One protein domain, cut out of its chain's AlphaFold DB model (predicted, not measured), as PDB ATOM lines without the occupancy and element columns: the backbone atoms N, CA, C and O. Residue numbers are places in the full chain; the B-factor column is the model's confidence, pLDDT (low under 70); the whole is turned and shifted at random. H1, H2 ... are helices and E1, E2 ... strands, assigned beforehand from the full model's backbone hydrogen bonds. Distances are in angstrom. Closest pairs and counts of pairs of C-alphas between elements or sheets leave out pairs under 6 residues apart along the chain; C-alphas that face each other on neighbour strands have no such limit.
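AT A GLANCE: This is residues 473 to 520 and 530 to 604 of the 605 residues of an uncharacterized protein of Halomonas sp. BC-M4-5 (UniProt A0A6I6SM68). Two long helices, H1 and H4, meet near their first residues in an L-shaped corner, with the short helices H2 and H3 inside the angle. A small two-stranded sheet, E1 beside E3, lies by the far end of H1 with long loops near it, and E2 lies apart from the other named elements. The 123 printed residues have four named helices and three named strands in the order H1 E1 E2 E3 H2 H3 H4; the sheet, E1 - E3, is antiparallel. The class is mostly helix, with under half of the residues, 59, in named elements. The whole is compact, radius of gyration of the C-alphas 14.9 A, spanning 42 by 32 by 26 A.

HOW THE PARTS SIT: H1, residues 486 to 501, comes closest to E1, residues 504 to 506, at the C-alphas of Tyr 499 and Glu 505, 6.4 A. E1 and E3, residues 530 to 532, are antiparallel at 148 degrees, with N 505 and O 531 within hydrogen-bond range at 2.8 A. E2, residues 514 to 517, pairs with no named strand. With residues 489 to 493 alone, H1 touches H3, residues 578 to 582; the closest C-alphas, Ile 489 and Cys 581, are 7.4 A apart. H2, residues 565 to 574, only just touches H3, with 3 pairs of C-alphas within 8 A, the closest Tyr 566 and Arg 578 at 6.8 A. With residue 486 alone, H1 only just touches H4, residues 587 to 604, with 3 such pairs, the closest Ile 486 and Arg 587 at 7.2 A; they stand about perpendicular at 81 degrees. In H1, H3 and H4 every O i to N i+4 pair is within hydrogen-bond range; in H2, 3 of 6.

IN THESE COORDINATES: H1 begins at C-alpha 486 (-77.835, 173.400, -30.341) and measures 22.8 A; H2 measures 12.8 A. H4 measures 25.7 A and ends at C-alpha 604 (-89.652, 183.768, -12.567).

THE WHOLE: Residues 521 to 529 are not printed; C-alphas 520 and 530 are 22.7 A apart. The link from E3 to H2 is long, 32 residues. Residues 562 to 563 have pLDDT under 70.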
ATOM      1  N   ALA A 473     -70.207 182.762 -24.293       81.44
ATOM      2  CA  ALA A 473     -70.337 184.213 -24.321       81.44
ATOM      3  C   ALA A 473     -70.824 184.710 -25.704       81.44
ATOM      4  O   ALA A 473     -70.433 184.154 -26.727       81.44
ATOM      5  N   PRO A 474     -71.641 185.780 -25.769       80.25
ATOM      6  CA  PRO A 474     -72.219 186.522 -24.652       80.25
ATOM      7  C   PRO A 474     -73.356 185.751 -23.967       80.25
ATOM      8  O   PRO A 474     -74.078 184.963 -24.578       80.25
ATOM      9  N   LYS A 475     -73.540 186.016 -22.672       83.25
ATOM     10  CA  LYS A 475     -74.682 185.480 -21.926       83.25
ATOM     11  C   LYS A 475     -75.965 186.195 -22.364       83.25
ATOM     12  O   LYS A 475     -75.920 187.411 -22.566       83.25
ATOM     13  N   PRO A 476     -77.109 185.495 -22.464       79.81
ATOM     14  CA  PRO A 476     -78.395 186.151 -22.665       79.81
ATOM     15  C   PRO A 476     -78.674 187.186 -21.564       79.81
ATOM     16  O   PRO A 476     -78.281 187.002 -20.409       79.81
ATOM     17  N   LEU A 477     -79.362 188.274 -21.921       74.75
ATOM     18  CA  LEU A 477     -79.706 189.341 -20.984       74.75
ATOM     19  C   LEU A 477     -80.518 188.774 -19.804       74.75
ATOM     20  O   LEU A 477     -81.458 188.008 -20.008       74.75
ATOM     21  N   PHE A 478     -80.134 189.147 -18.578       74.62
ATOM     22  CA  PHE A 478     -80.712 188.650 -17.317       74.62
ATOM     23  C   PHE A 478     -80.512 187.156 -17.032       74.62
ATOM     24  O   PHE A 478     -81.113 186.637 -16.100       74.62
ATOM     25  N   TYR A 479     -79.641 186.466 -17.775       74.94
ATOM     26  CA  TYR A 479     -79.398 185.042 -17.572       74.94
ATOM     27  C   TYR A 479     -78.011 184.770 -16.953       74.94
ATOM     28  O   TYR A 479     -76.999 185.290 -17.435       74.94
ATOM     29  N   PRO A 480     -77.912 183.951 -15.887       73.56
ATOM     30  CA  PRO A 480     -76.662 183.795 -15.131       73.56
ATOM     31  C   PRO A 480     -75.572 182.994 -15.871       73.56
ATOM     32  O   PRO A 480     -74.376 183.144 -15.575       73.56
ATOM     33  N   HIS A 481     -75.956 182.175 -16.853       80.19
ATOM     34  CA  HIS A 481     -75.081 181.239 -17.563       80.19
ATOM     35  C   HIS A 481     -75.069 181.487 -19.076       80.19
ATOM     36  O   HIS A 481     -75.975 182.099 -19.630       80.19
ATOM     37  N   GLY A 482     -74.024 181.018 -19.754       86.56
ATOM     38  CA  GLY A 482     -74.033 180.938 -21.211       86.56
ATOM     39  C   GLY A 482     -74.754 179.684 -21.695       86.56
ATOM     40  O   GLY A 482     -74.833 178.695 -20.962       86.56
ATOM     41  N   LEU A 483     -75.269 179.717 -22.923       91.94
ATOM     42  CA  LEU A 483     -76.033 178.604 -23.487       91.94
ATOM     43  C   LEU A 483     -75.180 177.738 -24.403       91.94
ATOM     44  O   LEU A 483     -74.512 178.236 -25.304       91.94
ATOM     45  N   LEU A 484     -75.289 176.424 -24.230       93.50
ATOM     46  CA  LEU A 484     -74.717 175.456 -25.147       93.50
ATOM     47  C   LEU A 484     -75.336 175.637 -26.544       93.50
ATOM     48  O   LEU A 484     -76.573 175.707 -26.685       93.50
ATOM     49  N   PRO A 485     -74.511 175.660 -27.602       93.00
ATOM     50  CA  PRO A 485     -75.003 175.608 -28.969       93.00
ATOM     51  C   PRO A 485     -75.895 174.383 -29.195       93.00
ATOM     52  O   PRO A 485     -75.671 173.322 -28.611       93.00
ATOM     53  N   ILE A 486     -76.901 174.507 -30.063       94.12
ATOM     54  CA  ILE A 486     -77.835 173.400 -30.341       94.12
ATOM     55  C   ILE A 486     -77.088 172.166 -30.863       94.12
ATOM     56  O   ILE A 486     -77.371 171.058 -30.417       94.12
ATOM     57  N   TRP A 487     -76.081 172.361 -31.720       94.19
ATOM     58  CA  TRP A 487     -75.251 171.264 -32.218       94.19
ATOM     59  C   TRP A 487     -74.546 170.513 -31.077       94.19
ATOM     60  O   TRP A 487     -74.468 169.291 -31.110       94.19
ATOM     61  N   ALA A 488     -74.094 171.204 -30.024       95.00
ATOM     62  CA  ALA A 488     -73.442 170.559 -28.887       95.00
ATOM     63  C   ALA A 488     -74.447 169.693 -28.119       95.00
ATOM     64  O   ALA A 488     -74.146 168.558 -27.767       95.00
ATOM     65  N   ILE A 489     -75.681 170.176 -27.937       95.38
ATOM     66  CA  ILE A 489     -76.765 169.398 -27.318       95.38
ATOM     67  C   ILE A 489     -77.072 168.138 -28.142       95.38
ATOM     68  O   ILE A 489     -77.224 167.059 -27.572       95.38
ATOM     69  N   GLU A 490     -77.128 168.245 -29.471       95.19
ATOM     70  CA  GLU A 490     -77.313 167.103 -30.384       95.19
ATOM     71  C   GLU A 490     -76.183 166.063 -30.254       95.19
ATOM     72  O   GLU A 490     -76.442 164.855 -30.214       95.19
ATOM     73  N   ARG A 491     -74.927 166.504 -30.115       95.38
ATOM     74  CA  ARG A 491     -73.783 165.603 -29.889       95.38
ATOM     75  C   ARG A 491     -73.844 164.924 -28.519       95.38
ATOM     76  O   ARG A 491     -73.724 163.704 -28.437       95.38
ATOM     77  N   LEU A 492     -74.149 165.669 -27.456       95.75
ATOM     78  CA  LEU A 492     -74.300 165.122 -26.099       95.75
ATOM     79  C   LEU A 492     -75.437 164.089 -26.014       95.75
ATOM     80  O   LEU A 492     -75.305 163.076 -25.330       95.75
ATOM     81  N   ARG A 493     -76.533 164.298 -26.752       95.69
ATOM     82  CA  ARG A 493     -77.612 163.307 -26.912       95.69
ATOM     83  C   ARG A 493     -77.115 162.002 -27.512       95.69
ATOM     84  O   ARG A 493     -77.447 160.932 -27.009       95.69
ATOM     85  N   THR A 494     -76.343 162.112 -28.589       95.81
ATOM     86  CA  THR A 494     -75.777 160.965 -29.302       95.81
ATOM     87  C   THR A 494     -74.866 160.162 -28.376       95.81
ATOM     88  O   THR A 494     -74.990 158.944 -28.307       95.81
ATOM     89  N   LEU A 495     -74.040 160.845 -27.580       97.00
ATOM     90  CA  LEU A 495     -73.173 160.218 -26.585       97.00
ATOM     91  C   LEU A 495     -73.963 159.475 -25.494       97.00
ATOM     92  O   LEU A 495     -73.655 158.325 -25.194       97.00
ATOM     93  N   ILE A 496     -75.004 160.089 -24.919       96.62
ATOM     94  CA  ILE A 496     -75.832 159.425 -23.893       96.62
ATOM     95  C   ILE A 496     -76.520 158.180 -24.475       96.62
ATOM     96  O   ILE A 496     -76.580 157.141 -23.818       96.62
ATOM     97  N   LEU A 497     -77.039 158.267 -25.705       96.50
ATOM     98  CA  LEU A 497     -77.648 157.122 -26.389       96.50
ATOM     99  C   LEU A 497     -76.641 156.006 -26.664       96.50
ATOM    100  O   LEU A 497     -76.980 154.843 -26.465       96.50
ATOM    101  N   HIS A 498     -75.419 156.348 -27.081       97.44
ATOM    102  CA  HIS A 498     -74.350 155.380 -27.328       97.44
ATOM    103  C   HIS A 498     -74.107 154.491 -26.109       97.44
ATOM    104  O   HIS A 498     -74.237 153.273 -26.199       97.44
ATOM    105  N   TYR A 499     -73.861 155.086 -24.939       97.56
ATOM    106  CA  TYR A 499     -73.628 154.304 -23.723       97.56
ATOM    107  C   TYR A 499     -74.852 153.484 -23.299       97.56
ATOM    108  O   TYR A 499     -74.702 152.336 -22.885       97.56
ATOM    109  N   ARG A 500     -76.070 154.008 -23.472       96.62
ATOM    110  CA  ARG A 500     -77.301 153.272 -23.130       96.62
ATOM    111  C   ARG A 500     -77.570 152.074 -24.034       96.62
ATOM    112  O   ARG A 500     -78.056 151.050 -23.552       96.62
ATOM    113  N   ARG A 501     -77.205 152.160 -25.316       96.62
ATOM    114  CA  ARG A 501     -77.222 151.017 -26.248       96.62
ATOM    115  C   ARG A 501     -76.228 149.931 -25.846       96.62
ATOM    116  O   ARG A 501     -76.463 148.764 -26.126       96.62
ATOM    117  N   LEU A 502     -75.162 150.306 -25.144       96.50
ATOM    118  CA  LEU A 502     -74.189 149.379 -24.566       96.50
ATOM    119  C   LEU A 502     -74.576 148.903 -23.155       96.50
ATOM    120  O   LEU A 502     -73.817 148.167 -22.533       96.50
ATOM    121  N   GLY A 503     -75.740 149.313 -22.635       96.31
ATOM    122  CA  GLY A 503     -76.213 148.930 -21.303       96.31
ATOM    123  C   GLY A 503     -75.609 149.739 -20.153       96.31
ATOM    124  O   GLY A 503     -75.643 149.277 -19.018       96.31
ATOM    125  N   TYR A 504     -75.074 150.935 -20.414       97.31
ATOM    126  CA  TYR A 504     -74.502 151.833 -19.404       97.31
ATOM    127  C   TYR A 504     -75.309 153.130 -19.252       97.31
ATOM    128  O   TYR A 504     -75.967 153.601 -20.178       97.31
ATOM    129  N   GLU A 505     -75.218 153.750 -18.077       96.25
ATOM    130  CA  GLU A 505     -75.839 155.031 -17.746       96.25
ATOM    131  C   GLU A 505     -74.786 156.053 -17.307       96.25
ATOM    132  O   GLU A 505     -73.908 155.771 -16.488       96.25
ATOM    133  N   CYS A 506     -74.901 157.280 -17.819       94.31
ATOM    134  CA  CYS A 506     -74.031 158.396 -17.453       94.31
ATOM    135  C   CYS A 506     -74.632 159.166 -16.259       94.31
ATOM    136  O   CYS A 506     -75.399 160.108 -16.450       94.31
ATOM    137  N   ILE A 507     -74.317 158.767 -15.023       93.25
ATOM    138  CA  ILE A 507     -75.028 159.246 -13.820       93.25
ATOM    139  C   ILE A 507     -74.658 160.675 -13.397       93.25
ATOM    140  O   ILE A 507     -75.531 161.430 -12.980       93.25
ATOM    141  N   ASP A 508     -73.389 161.081 -13.491       91.31
ATOM    142  CA  ASP A 508     -72.972 162.449 -13.125       91.31
ATOM    143  C   ASP A 508     -72.820 163.380 -14.327       91.31
ATOM    144  O   ASP A 508     -72.288 164.480 -14.206       91.31
ATOM    145  N   PHE A 509     -73.291 162.967 -15.502       93.75
ATOM    146  CA  PHE A 509     -73.019 163.712 -16.717       93.75
ATOM    147  C   PHE A 509     -73.785 165.033 -16.754       93.75
ATOM    148  O   PHE A 509     -75.020 165.078 -16.708       93.75
ATOM    149  N   ASN A 510     -73.034 166.128 -16.817       92.19
ATOM    150  CA  ASN A 510     -73.563 167.482 -16.823       92.19
ATOM    151  C   ASN A 510     -72.642 168.428 -17.622       92.19
ATOM    152  O   ASN A 510     -71.509 168.056 -17.931       92.19
ATOM    153  N   PRO A 511     -73.084 169.661 -17.931       91.62
ATOM    154  CA  PRO A 511     -72.302 170.605 -18.732       91.62
ATOM    155  C   PRO A 511     -70.909 170.945 -18.183       91.62
ATOM    156  O   PRO A 511     -70.051 171.349 -18.956       91.62
ATOM    157  N   HIS A 512     -70.640 170.766 -16.885       90.06
ATOM    158  CA  HIS A 512     -69.303 170.988 -16.317       90.06
ATOM    159  C   HIS A 512     -68.301 169.864 -16.611       90.06
ATOM    160  O   HIS A 512     -67.119 170.031 -16.314       90.06
ATOM    161  N   ASN A 513     -68.757 168.733 -17.155       93.12
ATOM    162  CA  ASN A 513     -67.899 167.634 -17.604       93.12
ATOM    163  C   ASN A 513     -67.611 167.709 -19.107       93.12
ATOM    164  O   ASN A 513     -67.185 166.717 -19.694       93.12
ATOM    165  N   VAL A 514     -67.880 168.855 -19.732       94.19
ATOM    166  CA  VAL A 514     -67.720 169.071 -21.166       94.19
ATOM    167  C   VAL A 514     -66.832 170.288 -21.384       94.19
ATOM    168  O   VAL A 514     -67.014 171.306 -20.719       94.19
ATOM    169  N   ILE A 515     -65.901 170.179 -22.323       94.81
ATOM    170  CA  ILE A 515     -65.074 171.280 -22.827       94.81
ATOM    171  C   ILE A 515     -65.184 171.335 -24.350       94.81
ATOM    172  O   ILE A 515     -65.686 170.400 -24.983       94.81
ATOM    173  N   TYR A 516     -64.736 172.435 -24.942       94.94
ATOM    174  CA  TYR A 516     -64.684 172.585 -26.391       94.94
ATOM    175  C   TYR A 516     -63.300 173.027 -26.831       94.94
ATOM    176  O   TYR A 516     -62.856 174.104 -26.447       94.94
ATOM    177  N   ASP A 517     -62.697 172.229 -27.700       95.12
ATOM    178  CA  ASP A 517     -61.438 172.521 -28.363       95.12
ATOM    179  C   ASP A 517     -61.719 172.996 -29.802       95.12
ATOM    180  O   ASP A 517     -62.449 172.315 -30.532       95.12
ATOM    181  N   PRO A 518     -61.179 174.143 -30.249       91.88
ATOM    182  CA  PRO A 518     -61.436 174.659 -31.593       91.88
ATOM    183  C   PRO A 518     -61.020 173.721 -32.731       91.88
ATOM    184  O   PRO A 518     -61.615 173.778 -33.807       91.88
ATOM    185  N   CYS A 519     -60.023 172.863 -32.509       93.25
ATOM    186  CA  CYS A 519     -59.498 171.939 -33.509       93.25
ATOM    187  C   CYS A 519     -60.127 170.545 -33.393       93.25
ATOM    188  O   CYS A 519     -60.340 169.878 -34.402       93.25
ATOM    189  N   GLN A 520     -60.410 170.097 -32.170       93.69
ATOM    190  CA  GLN A 520     -60.841 168.726 -31.871       93.69
ATOM    191  C   GLN A 520     -62.337 168.608 -31.544       93.69
ATOM    192  O   GLN A 520     -62.854 167.498 -31.387       93.69
ATOM    193  N   LEU A 530     -69.839 156.532 -14.953       96.12
ATOM    194  CA  LEU A 530     -70.392 155.621 -15.954       96.12
ATOM    195  C   LEU A 530     -70.557 154.236 -15.319       96.12
ATOM    196  O   LEU A 530     -69.587 153.646 -14.845       96.12
ATOM    197  N   GLN A 531     -71.786 153.728 -15.275       96.12
ATOM    198  CA  GLN A 531     -72.100 152.471 -14.592       96.12
ATOM    199  C   GLN A 531     -73.095 151.637 -15.399       96.12
ATOM    200  O   GLN A 531     -73.874 152.215 -16.159       96.12
ATOM    201  N   PRO A 532     -73.098 150.302 -15.240       95.06
ATOM    202  CA  PRO A 532     -74.119 149.454 -15.840       95.06
ATOM    203  C   PRO A 532     -75.529 149.914 -15.446       95.06
ATOM    204  O   PRO A 532     -75.814 150.180 -14.275       95.06
ATOM    205  N   GLY A 533     -76.405 150.029 -16.439       89.38
ATOM    206  CA  GLY A 533     -77.836 150.224 -16.253       89.38
ATOM    207  C   GLY A 533     -78.546 148.895 -15.996       89.38
ATOM    208  O   GLY A 533     -77.972 147.822 -16.149       89.38
ATOM    209  N   SER A 534     -79.830 148.951 -15.634       83.00
ATOM    210  CA  SER A 534     -80.624 147.732 -15.429       83.00
ATOM    211  C   SER A 534     -80.946 146.992 -16.731       83.00
ATOM    212  O   SER A 534     -81.232 145.799 -16.699       83.00
ATOM    213  N   GLN A 535     -80.953 147.700 -17.866       85.94
ATOM    214  CA  GLN A 535     -81.338 147.188 -19.181       85.94
ATOM    215  C   GLN A 535     -80.635 147.982 -20.289       85.94
ATOM    216  O   GLN A 535     -80.430 149.190 -20.151       85.94
ATOM    217  N   VAL A 536     -80.361 147.331 -21.422       90.81
ATOM    218  CA  VAL A 536     -80.002 148.009 -22.678       90.81
ATOM    219  C   VAL A 536     -81.199 148.821 -23.168       90.81
ATOM    220  O   VAL A 536     -82.329 148.327 -23.179       90.81
ATOM    221  N   ARG A 537     -80.977 150.083 -23.551       91.44
ATOM    222  CA  ARG A 537     -82.058 150.989 -23.968       91.44
ATOM    223  C   ARG A 537     -81.644 151.868 -25.138       91.44
ATOM    224  O   ARG A 537     -80.688 152.627 -25.033       91.44
ATOM    225  N   ASP A 538     -82.457 151.878 -26.189       92.75
ATOM    226  CA  ASP A 538     -82.292 152.777 -27.339       92.75
ATOM    227  C   ASP A 538     -83.194 154.024 -27.244       92.75
ATOM    228  O   ASP A 538     -83.961 154.372 -28.136       92.75
ATOM    229  N   SER A 539     -83.188 154.679 -26.083       94.25
ATOM    230  CA  SER A 539     -83.981 155.891 -25.865       94.25
ATOM    231  C   SER A 539     -83.355 156.767 -24.797       94.25
ATOM    232  O   SER A 539     -82.884 156.254 -23.785       94.25
ATOM    233  N   LEU A 540     -83.433 158.090 -24.963       94.56
ATOM    234  CA  LEU A 540     -83.037 159.066 -23.942       94.56
ATOM    235  C   LEU A 540     -84.033 159.140 -22.777       94.56
ATOM    236  O   LEU A 540     -83.713 159.709 -21.732       94.56
ATOM    237  N   LYS A 541     -85.248 158.598 -22.918       95.12
ATOM    238  CA  LYS A 541     -86.249 158.646 -21.848       95.12
ATOM    239  C   LYS A 541     -85.754 157.851 -20.632       95.12
ATOM    240  O   LYS A 541     -85.403 156.677 -20.733       95.12
ATOM    241  N   GLY A 542     -85.738 158.508 -19.474       93.25
ATOM    242  CA  GLY A 542     -85.330 157.906 -18.203       93.25
ATOM    243  C   GLY A 542     -83.819 157.819 -17.965       93.25
ATOM    244  O   GLY A 542     -83.430 157.139 -17.026       93.25
ATOM    245  N   ASN A 543     -82.979 158.473 -18.780       94.44
ATOM    246  CA  ASN A 543     -81.527 158.473 -18.563       94.44
ATOM    247  C   ASN A 543     -81.101 159.194 -17.290       94.44
ATOM    248  O   ASN A 543     -81.676 160.221 -16.938       94.44
ATOM    249  N   TYR A 544     -80.057 158.696 -16.638       94.06
ATOM    250  CA  TYR A 544     -79.638 159.217 -15.336       94.06
ATOM    251  C   TYR A 544     -78.883 160.552 -15.392       94.06
ATOM    252  O   TYR A 544     -78.766 161.219 -14.367       94.06
ATOM    253  N   ALA A 545     -78.480 161.024 -16.578       93.12
ATOM    254  CA  ALA A 545     -77.962 162.384 -16.737       93.12
ATOM    255  C   ALA A 545     -79.080 163.441 -16.602       93.12
ATOM    256  O   ALA A 545     -78.857 164.549 -16.112       93.12
ATOM    257  N   TRP A 546     -80.304 163.119 -17.049       94.19
ATOM    258  CA  TRP A 546     -81.438 164.056 -17.146       94.19
ATOM    259  C   TRP A 546     -82.640 163.698 -16.263       94.19
ATOM    260  O   TRP A 546     -83.560 164.508 -16.080       94.19
ATOM    261  N   TYR A 547     -82.665 162.493 -15.708       93.62
ATOM    262  CA  TYR A 547     -83.691 162.004 -14.795       93.62
ATOM    263  C   TYR A 547     -83.065 161.642 -13.450       93.62
ATOM    264  O   TYR A 547     -81.901 161.257 -13.416       93.62
ATOM    265  N   PRO A 548     -83.811 161.792 -12.338       91.50
ATOM    266  CA  PRO A 548     -83.336 161.340 -11.037       91.50
ATOM    267  C   PRO A 548     -82.944 159.863 -11.085       91.50
ATOM    268  O   PRO A 548     -83.649 159.053 -11.693       91.50
ATOM    269  N   VAL A 549     -81.840 159.533 -10.426       91.12
ATOM    270  CA  VAL A 549     -81.453 158.144 -10.186       91.12
ATOM    271  C   VAL A 549     -82.402 157.564  -9.130       91.12
ATOM    272  O   VAL A 549     -82.619 158.234  -8.119       91.12
ATOM    273  N   PRO A 550     -82.989 156.372  -9.339       89.81
ATOM    274  CA  PRO A 550     -83.815 155.717  -8.328       89.81
ATOM    275  C   PRO A 550     -83.026 155.448  -7.043       89.81
ATOM    276  O   PRO A 550     -81.865 155.054  -7.117       89.81
ATOM    277  N   ASP A 551     -83.668 155.564  -5.879       88.06
ATOM    278  CA  ASP A 551     -83.034 155.257  -4.582       88.06
ATOM    279  C   ASP A 551     -82.605 153.783  -4.462       88.06
ATOM    280  O   ASP A 551     -81.724 153.442  -3.681       88.06
ATOM    281  N   THR A 552     -83.207 152.908  -5.272       90.56
ATOM    282  CA  THR A 552     -82.878 151.481  -5.373       90.56
ATOM    283  C   THR A 552     -81.710 151.188  -6.317       90.56
ATOM    284  O   THR A 552     -81.412 150.020  -6.560       90.56
ATOM    285  N   PHE A 553     -81.086 152.201  -6.927       91.75
ATOM    286  CA  PHE A 553     -79.948 151.982  -7.815       91.75
ATOM    287  C   PHE A 553     -78.740 151.485  -7.001       91.75
ATOM    288  O   PHE A 553     -78.312 152.176  -6.079       91.75
ATOM    289  N   PRO A 554     -78.166 150.312  -7.328       90.25
ATOM    290  CA  PRO A 554     -77.151 149.676  -6.485       90.25
ATOM    291  C   PRO A 554     -75.757 150.313  -6.604       90.25
ATOM    292  O   PRO A 554     -74.852 149.954  -5.856       90.25
ATOM    293  N   GLY A 555     -75.557 151.213  -7.572       91.44
ATOM    294  CA  GLY A 555     -74.260 151.822  -7.858       91.44
ATOM    295  C   GLY A 555     -73.978 153.112  -7.084       91.44
ATOM    296  O   GLY A 555     -74.795 153.621  -6.319       91.44
ATOM    297  N   ASP A 556     -72.793 153.682  -7.312       91.31
ATOM    298  CA  ASP A 556     -72.383 154.930  -6.668       91.31
ATOM    299  C   ASP A 556     -73.173 156.119  -7.251       91.31
ATOM    300  O   ASP A 556     -73.198 156.322  -8.466       91.31
ATOM    301  N   ILE A 557     -73.768 156.956  -6.396       89.75
ATOM    302  CA  ILE A 557     -74.501 158.161  -6.814       89.75
ATOM    303  C   ILE A 557     -73.793 159.403  -6.250       89.75
ATOM    304  O   ILE A 557     -73.583 159.490  -5.034       89.75
ATOM    305  N   PRO A 558     -73.448 160.403  -7.082       84.81
ATOM    306  CA  PRO A 558     -72.929 161.669  -6.585       84.81
ATOM    307  C   PRO A 558     -73.974 162.362  -5.693       84.81
ATOM    308  O   PRO A 558     -75.147 162.431  -6.069       84.81
ATOM    309  N   PRO A 559     -73.583 162.971  -4.556       73.25
ATOM    310  CA  PRO A 559     -74.531 163.610  -3.635       73.25
ATOM    311  C   PRO A 559     -75.432 164.683  -4.272       73.25
ATOM    312  O   PRO A 559     -76.515 164.971  -3.772       73.25
ATOM    313  N   THR A 560     -74.994 165.301  -5.372       70.69
ATOM    314  CA  THR A 560     -75.717 166.361  -6.089       70.69
ATOM    315  C   THR A 560     -76.742 165.844  -7.101       70.69
ATOM    316  O   THR A 560     -77.525 166.639  -7.620       70.69
ATOM    317  N   THR A 561     -76.758 164.542  -7.398       70.81
ATOM    318  CA  THR A 561     -77.513 163.974  -8.530       70.81
ATOM    319  C   THR A 561     -78.952 163.579  -8.175       70.81
ATOM    320  O   THR A 561     -79.803 163.507  -9.059       70.81
ATOM    321  N   GLN A 562     -79.278 163.407  -6.890       66.00
ATOM    322  CA  GLN A 562     -80.578 162.870  -6.457       66.00
ATOM    323  C   GLN A 562     -81.786 163.795  -6.728       66.00
ATOM    324  O   GLN A 562     -82.906 163.313  -6.868       66.00
ATOM    325  N   TYR A 563     -81.603 165.117  -6.867       69.19
ATOM    326  CA  TYR A 563     -82.730 166.064  -6.926       69.19
ATOM    327  C   TYR A 563     -82.794 166.870  -8.232       69.19
ATOM    328  O   TYR A 563     -82.014 167.797  -8.445       69.19
ATOM    329  N   ARG A 564     -83.807 166.574  -9.067       75.38
ATOM    330  CA  ARG A 564     -84.174 167.304 -10.307       75.38
ATOM    331  C   ARG A 564     -82.971 167.619 -11.226       75.38
ATOM    332  O   ARG A 564     -82.730 168.794 -11.524       75.38
ATOM    333  N   PRO A 565     -82.249 166.598 -11.724       79.38
ATOM    334  CA  PRO A 565     -80.974 166.791 -12.417       79.38
ATOM    335  C   PRO A 565     -81.096 167.681 -13.656       79.38
ATOM    336  O   PRO A 565     -80.282 168.582 -13.832       79.38
ATOM    337  N   TYR A 566     -82.152 167.532 -14.466       92.50
ATOM    338  CA  TYR A 566     -82.311 168.382 -15.647       92.50
ATOM    339  C   TYR A 566     -82.561 169.854 -15.299       92.50
ATOM    340  O   TYR A 566     -81.814 170.722 -15.735       92.50
ATOM    341  N   PHE A 567     -83.590 170.149 -14.501       89.69
ATOM    342  CA  PHE A 567     -83.983 171.533 -14.207       89.69
ATOM    343  C   PHE A 567     -82.878 172.327 -13.511       89.69
ATOM    344  O   PHE A 567     -82.755 173.521 -13.752       89.69
ATOM    345  N   ARG A 568     -82.070 171.678 -12.664       87.56
ATOM    346  CA  ARG A 568     -80.990 172.351 -11.934       87.56
ATOM    347  C   ARG A 568     -79.653 172.369 -12.672       87.56
ATOM    348  O   ARG A 568     -78.924 173.338 -12.514       87.56
ATOM    349  N   ARG A 569     -79.304 171.320 -13.429       89.50
ATOM    350  CA  ARG A 569     -77.957 171.175 -14.022       89.50
ATOM    351  C   ARG A 569     -77.918 171.379 -15.533       89.50
ATOM    352  O   ARG A 569     -76.873 171.745 -16.045       89.50
ATOM    353  N   TRP A 570     -79.021 171.146 -16.245       93.25
ATOM    354  CA  TRP A 570     -79.051 171.165 -17.712       93.25
ATOM    355  C   TRP A 570     -79.893 172.295 -18.292       93.25
ATOM    356  O   TRP A 570     -79.462 172.930 -19.250       93.25
ATOM    357  N   LEU A 571     -81.071 172.586 -17.733       93.62
ATOM    358  CA  LEU A 571     -81.910 173.694 -18.199       93.62
ATOM    359  C   LEU A 571     -81.146 175.035 -18.220       93.62
ATOM    360  O   LEU A 571     -81.213 175.693 -19.258       93.62
ATOM    361  N   PRO A 572     -80.328 175.380 -17.196       91.38
ATOM    362  CA  PRO A 572     -79.533 176.610 -17.200       91.38
ATOM    363  C   PRO A 572     -78.494 176.721 -18.321       91.38
ATOM    364  O   PRO A 572     -77.977 177.797 -18.572       91.38
ATOM    365  N   TYR A 573     -78.155 175.619 -18.986       92.56
ATOM    366  CA  TYR A 573     -77.153 175.598 -20.056       92.56
ATOM    367  C   TYR A 573     -77.773 175.300 -21.414       92.56
ATOM    368  O   TYR A 573     -77.259 175.710 -22.444       92.56
ATOM    369  N   THR A 574     -78.885 174.574 -21.453       94.25
ATOM    370  CA  THR A 574     -79.559 174.228 -22.707       94.25
ATOM    371  C   THR A 574     -80.548 175.303 -23.137       94.25
ATOM    372  O   THR A 574     -80.787 175.450 -24.338       94.25
ATOM    373  N   GLY A 575     -81.144 176.020 -22.174       93.75
ATOM    374  CA  GLY A 575     -82.266 176.931 -22.401       93.75
ATOM    375  C   GLY A 575     -83.485 176.235 -23.010       93.75
ATOM    376  O   GLY A 575     -84.329 176.893 -23.597       93.75
ATOM    377  N   LEU A 576     -83.556 174.902 -22.943       95.31
ATOM    378  CA  LEU A 576     -84.579 174.096 -23.601       95.31
ATOM    379  C   LEU A 576     -85.309 173.236 -22.567       95.31
ATOM    380  O   LEU A 576     -84.656 172.630 -21.712       95.31
ATOM    381  N   PRO A 577     -86.642 173.094 -22.650       95.19
ATOM    382  CA  PRO A 577     -87.367 172.113 -21.856       95.19
ATOM    383  C   PRO A 577     -86.845 170.701 -22.138       95.19
ATOM    384  O   PRO A 577     -86.560 170.363 -23.285       95.19
ATOM    385  N   ARG A 578     -86.781 169.838 -21.113       95.81
ATOM    386  CA  ARG A 578     -86.231 168.472 -21.236       95.81
ATOM    387  C   ARG A 578     -86.793 167.704 -22.428       95.81
ATOM    388  O   ARG A 578     -86.034 167.040 -23.120       95.81
ATOM    389  N   PHE A 579     -88.098 167.810 -22.677       95.19
ATOM    390  CA  PHE A 579     -88.769 167.151 -23.799       95.19
ATOM    391  C   PHE A 579     -88.149 167.504 -25.162       95.19
ATOM    392  O   PHE A 579     -87.939 166.608 -25.974       95.19
ATOM    393  N   MET A 580     -87.765 168.766 -25.374       96.00
ATOM    394  CA  MET A 580     -87.114 169.216 -26.612       96.00
ATOM    395  C   MET A 580     -85.715 168.618 -26.791       96.00
ATOM    396  O   MET A 580     -85.247 168.451 -27.911       96.00
ATOM    397  N   CYS A 581     -85.058 168.244 -25.693       94.06
ATOM    398  CA  CYS A 581     -83.769 167.560 -25.723       94.06
ATOM    399  C   CYS A 581     -83.904 166.036 -25.887       94.06
ATOM    400  O   CYS A 581     -82.927 165.378 -26.227       94.06
ATOM    401  N   LEU A 582     -85.085 165.445 -25.663       93.31
ATOM    402  CA  LEU A 582     -85.295 163.999 -25.822       93.31
ATOM    403  C   LEU A 582     -85.464 163.592 -27.287       93.31
ATOM    404  O   LEU A 582     -84.979 162.530 -27.680       93.31
ATOM    405  N   TYR A 583     -86.125 164.425 -28.092       91.88
ATOM    406  CA  TYR A 583     -86.529 164.085 -29.459       91.88
ATOM    407  C   TYR A 583     -85.821 164.951 -30.504       91.88
ATOM    408  O   TYR A 583     -85.376 166.061 -30.203       91.88
ATOM    409  N   PRO A 584     -85.583 164.427 -31.718       90.12
ATOM    410  CA  PRO A 584     -85.031 165.229 -32.802       90.12
ATOM    411  C   PRO A 584     -86.090 166.242 -33.254       90.12
ATOM    412  O   PRO A 584     -87.162 165.861 -33.708       90.12
ATOM    413  N   PHE A 585     -85.790 167.529 -33.105       94.12
ATOM    414  CA  PHE A 585     -86.618 168.627 -33.602       94.12
ATOM    415  C   PHE A 585     -85.799 169.485 -34.569       94.12
ATOM    416  O   PHE A 585     -84.580 169.584 -34.396       94.12
ATOM    417  N   PRO A 586     -86.434 170.147 -35.552       95.38
ATOM    418  CA  PRO A 586     -85.740 171.091 -36.419       95.38
ATOM    419  C   PRO A 586     -85.067 172.208 -35.611       95.38
ATOM    420  O   PRO A 586     -85.668 172.780 -34.698       95.38
ATOM    421  N   ARG A 587     -83.832 172.573 -35.977       95.19
ATOM    422  CA  ARG A 587     -83.066 173.630 -35.292       95.19
ATOM    423  C   ARG A 587     -83.820 174.966 -35.165       95.19
ATOM    424  O   ARG A 587     -83.767 175.526 -34.074       95.19
ATOM    425  N   PRO A 588     -84.565 175.460 -36.178       95.31
ATOM    426  CA  PRO A 588     -85.339 176.697 -36.032       95.31
ATOM    427  C   PRO A 588     -86.371 176.637 -34.899       95.31
ATOM    428  O   PRO A 588     -86.508 177.591 -34.137       95.31
ATOM    429  N   LEU A 589     -87.040 175.491 -34.727       95.62
ATOM    430  CA  LEU A 589     -87.994 175.284 -33.637       95.62
ATOM    431  C   LEU A 589     -87.289 175.296 -32.275       95.62
ATOM    432  O   LEU A 589     -87.762 175.936 -31.340       95.62
ATOM    433  N   LEU A 590     -86.136 174.631 -32.169       95.50
ATOM    434  CA  LEU A 590     -85.334 174.638 -30.943       95.50
ATOM    435  C   LEU A 590     -84.865 176.056 -30.579       95.50
ATOM    436  O   LEU A 590     -84.936 176.436 -29.412       95.50
ATOM    437  N   VAL A 591     -84.443 176.862 -31.558       93.81
ATOM    438  CA  VAL A 591     -84.088 178.276 -31.334       93.81
ATOM    439  C   VAL A 591     -85.295 179.062 -30.815       93.81
ATOM    440  O   VAL A 591     -85.187 179.726 -29.786       93.81
ATOM    441  N   ALA A 592     -86.457 178.940 -31.463       94.19
ATOM    442  CA  ALA A 592     -87.673 179.644 -31.053       94.19
ATOM    443  C   ALA A 592     -88.103 179.280 -29.620       94.19
ATOM    444  O   ALA A 592     -88.317 180.160 -28.783       94.19
ATOM    445  N   VAL A 593     -88.153 177.983 -29.296       94.31
ATOM    446  CA  VAL A 593     -88.517 177.502 -27.952       94.31
ATOM    447  C   VAL A 593     -87.510 177.966 -26.903       94.31
ATOM    448  O   VAL A 593     -87.901 178.310 -25.784       94.31
ATOM    449  N   ARG A 594     -86.221 178.006 -27.250       93.62
ATOM    450  CA  ARG A 594     -85.174 178.510 -26.362       93.62
ATOM    451  C   ARG A 594     -85.407 179.973 -25.996       93.62
ATOM    452  O   ARG A 594     -85.345 180.300 -24.816       93.62
ATOM    453  N   HIS A 595     -85.747 180.832 -26.958       90.50
ATOM    454  CA  HIS A 595     -86.076 182.233 -26.671       90.50
ATOM    455  C   HIS A 595     -87.264 182.368 -25.712       90.50
ATOM    456  O   HIS A 595     -87.159 183.074 -24.712       90.50
ATOM    457  N   VAL A 596     -88.355 181.634 -25.958       91.69
ATOM    458  CA  VAL A 596     -89.538 181.640 -25.077       91.69
ATOM    459  C   VAL A 596     -89.185 181.161 -23.666       91.69
ATOM    460  O   VAL A 596     -89.591 181.768 -22.677       91.69
ATOM    461  N   THR A 597     -88.390 180.095 -23.563       90.12
ATOM    462  CA  THR A 597     -87.976 179.518 -22.276       90.12
ATOM    463  C   THR A 597     -87.130 180.498 -21.469       90.12
ATOM    464  O   THR A 597     -87.345 180.636 -20.269       90.12
ATOM    465  N   LEU A 598     -86.199 181.208 -22.113       87.44
ATOM    466  CA  LEU A 598     -85.367 182.212 -21.447       87.44
ATOM    467  C   LEU A 598     -86.204 183.369 -20.906       87.44
ATOM    468  O   LEU A 598     -86.020 183.741 -19.754       87.44
ATOM    469  N   VAL A 599     -87.154 183.885 -21.692       86.12
ATOM    470  CA  VAL A 599     -88.073 184.941 -21.235       86.12
ATOM    471  C   VAL A 599     -88.857 184.472 -20.008       86.12
ATOM    472  O   VAL A 599     -88.900 185.177 -19.005       86.12
ATOM    473  N   ALA A 600     -89.419 183.262 -20.048       85.81
ATOM    474  CA  ALA A 600     -90.162 182.707 -18.919       85.81
ATOM    475  C   ALA A 600     -89.287 182.524 -17.664       85.81
ATOM    476  O   ALA A 600     -89.733 182.831 -16.561       85.81
ATOM    477  N   MET A 601     -88.044 182.055 -17.822       83.00
ATOM    478  CA  MET A 601     -87.109 181.890 -16.705       83.00
ATOM    479  C   MET A 601     -86.722 183.235 -16.082       83.00
ATOM    480  O   MET A 601     -86.776 183.357 -14.861       83.00
ATOM    481  N   SER A 602     -86.413 184.246 -16.897       81.50
ATOM    482  CA  SER A 602     -86.044 185.585 -16.419       81.50
ATOM    483  C   SER A 602     -87.188 186.322 -15.712       81.50
ATOM    484  O   SER A 602     -86.923 187.219 -14.924       81.50
ATOM    485  N   LEU A 603     -88.449 185.963 -15.981       82.69
ATOM    486  CA  LEU A 603     -89.625 186.515 -15.288       82.69
ATOM    487  C   LEU A 603     -89.960 185.791 -13.972       82.69
ATOM    488  O   LEU A 603     -90.782 186.277 -13.201       82.69
ATOM    489  N   SER A 604     -89.381 184.608 -13.744       74.38
ATOM    490  CA  SER A 604     -89.652 183.768 -12.567       74.38
ATOM    491  C   SER A 604     -88.654 183.947 -11.416       74.38
ATOM    492  O   SER A 604     -88.886 183.413 -10.330       74.38
TER     493      SER A 604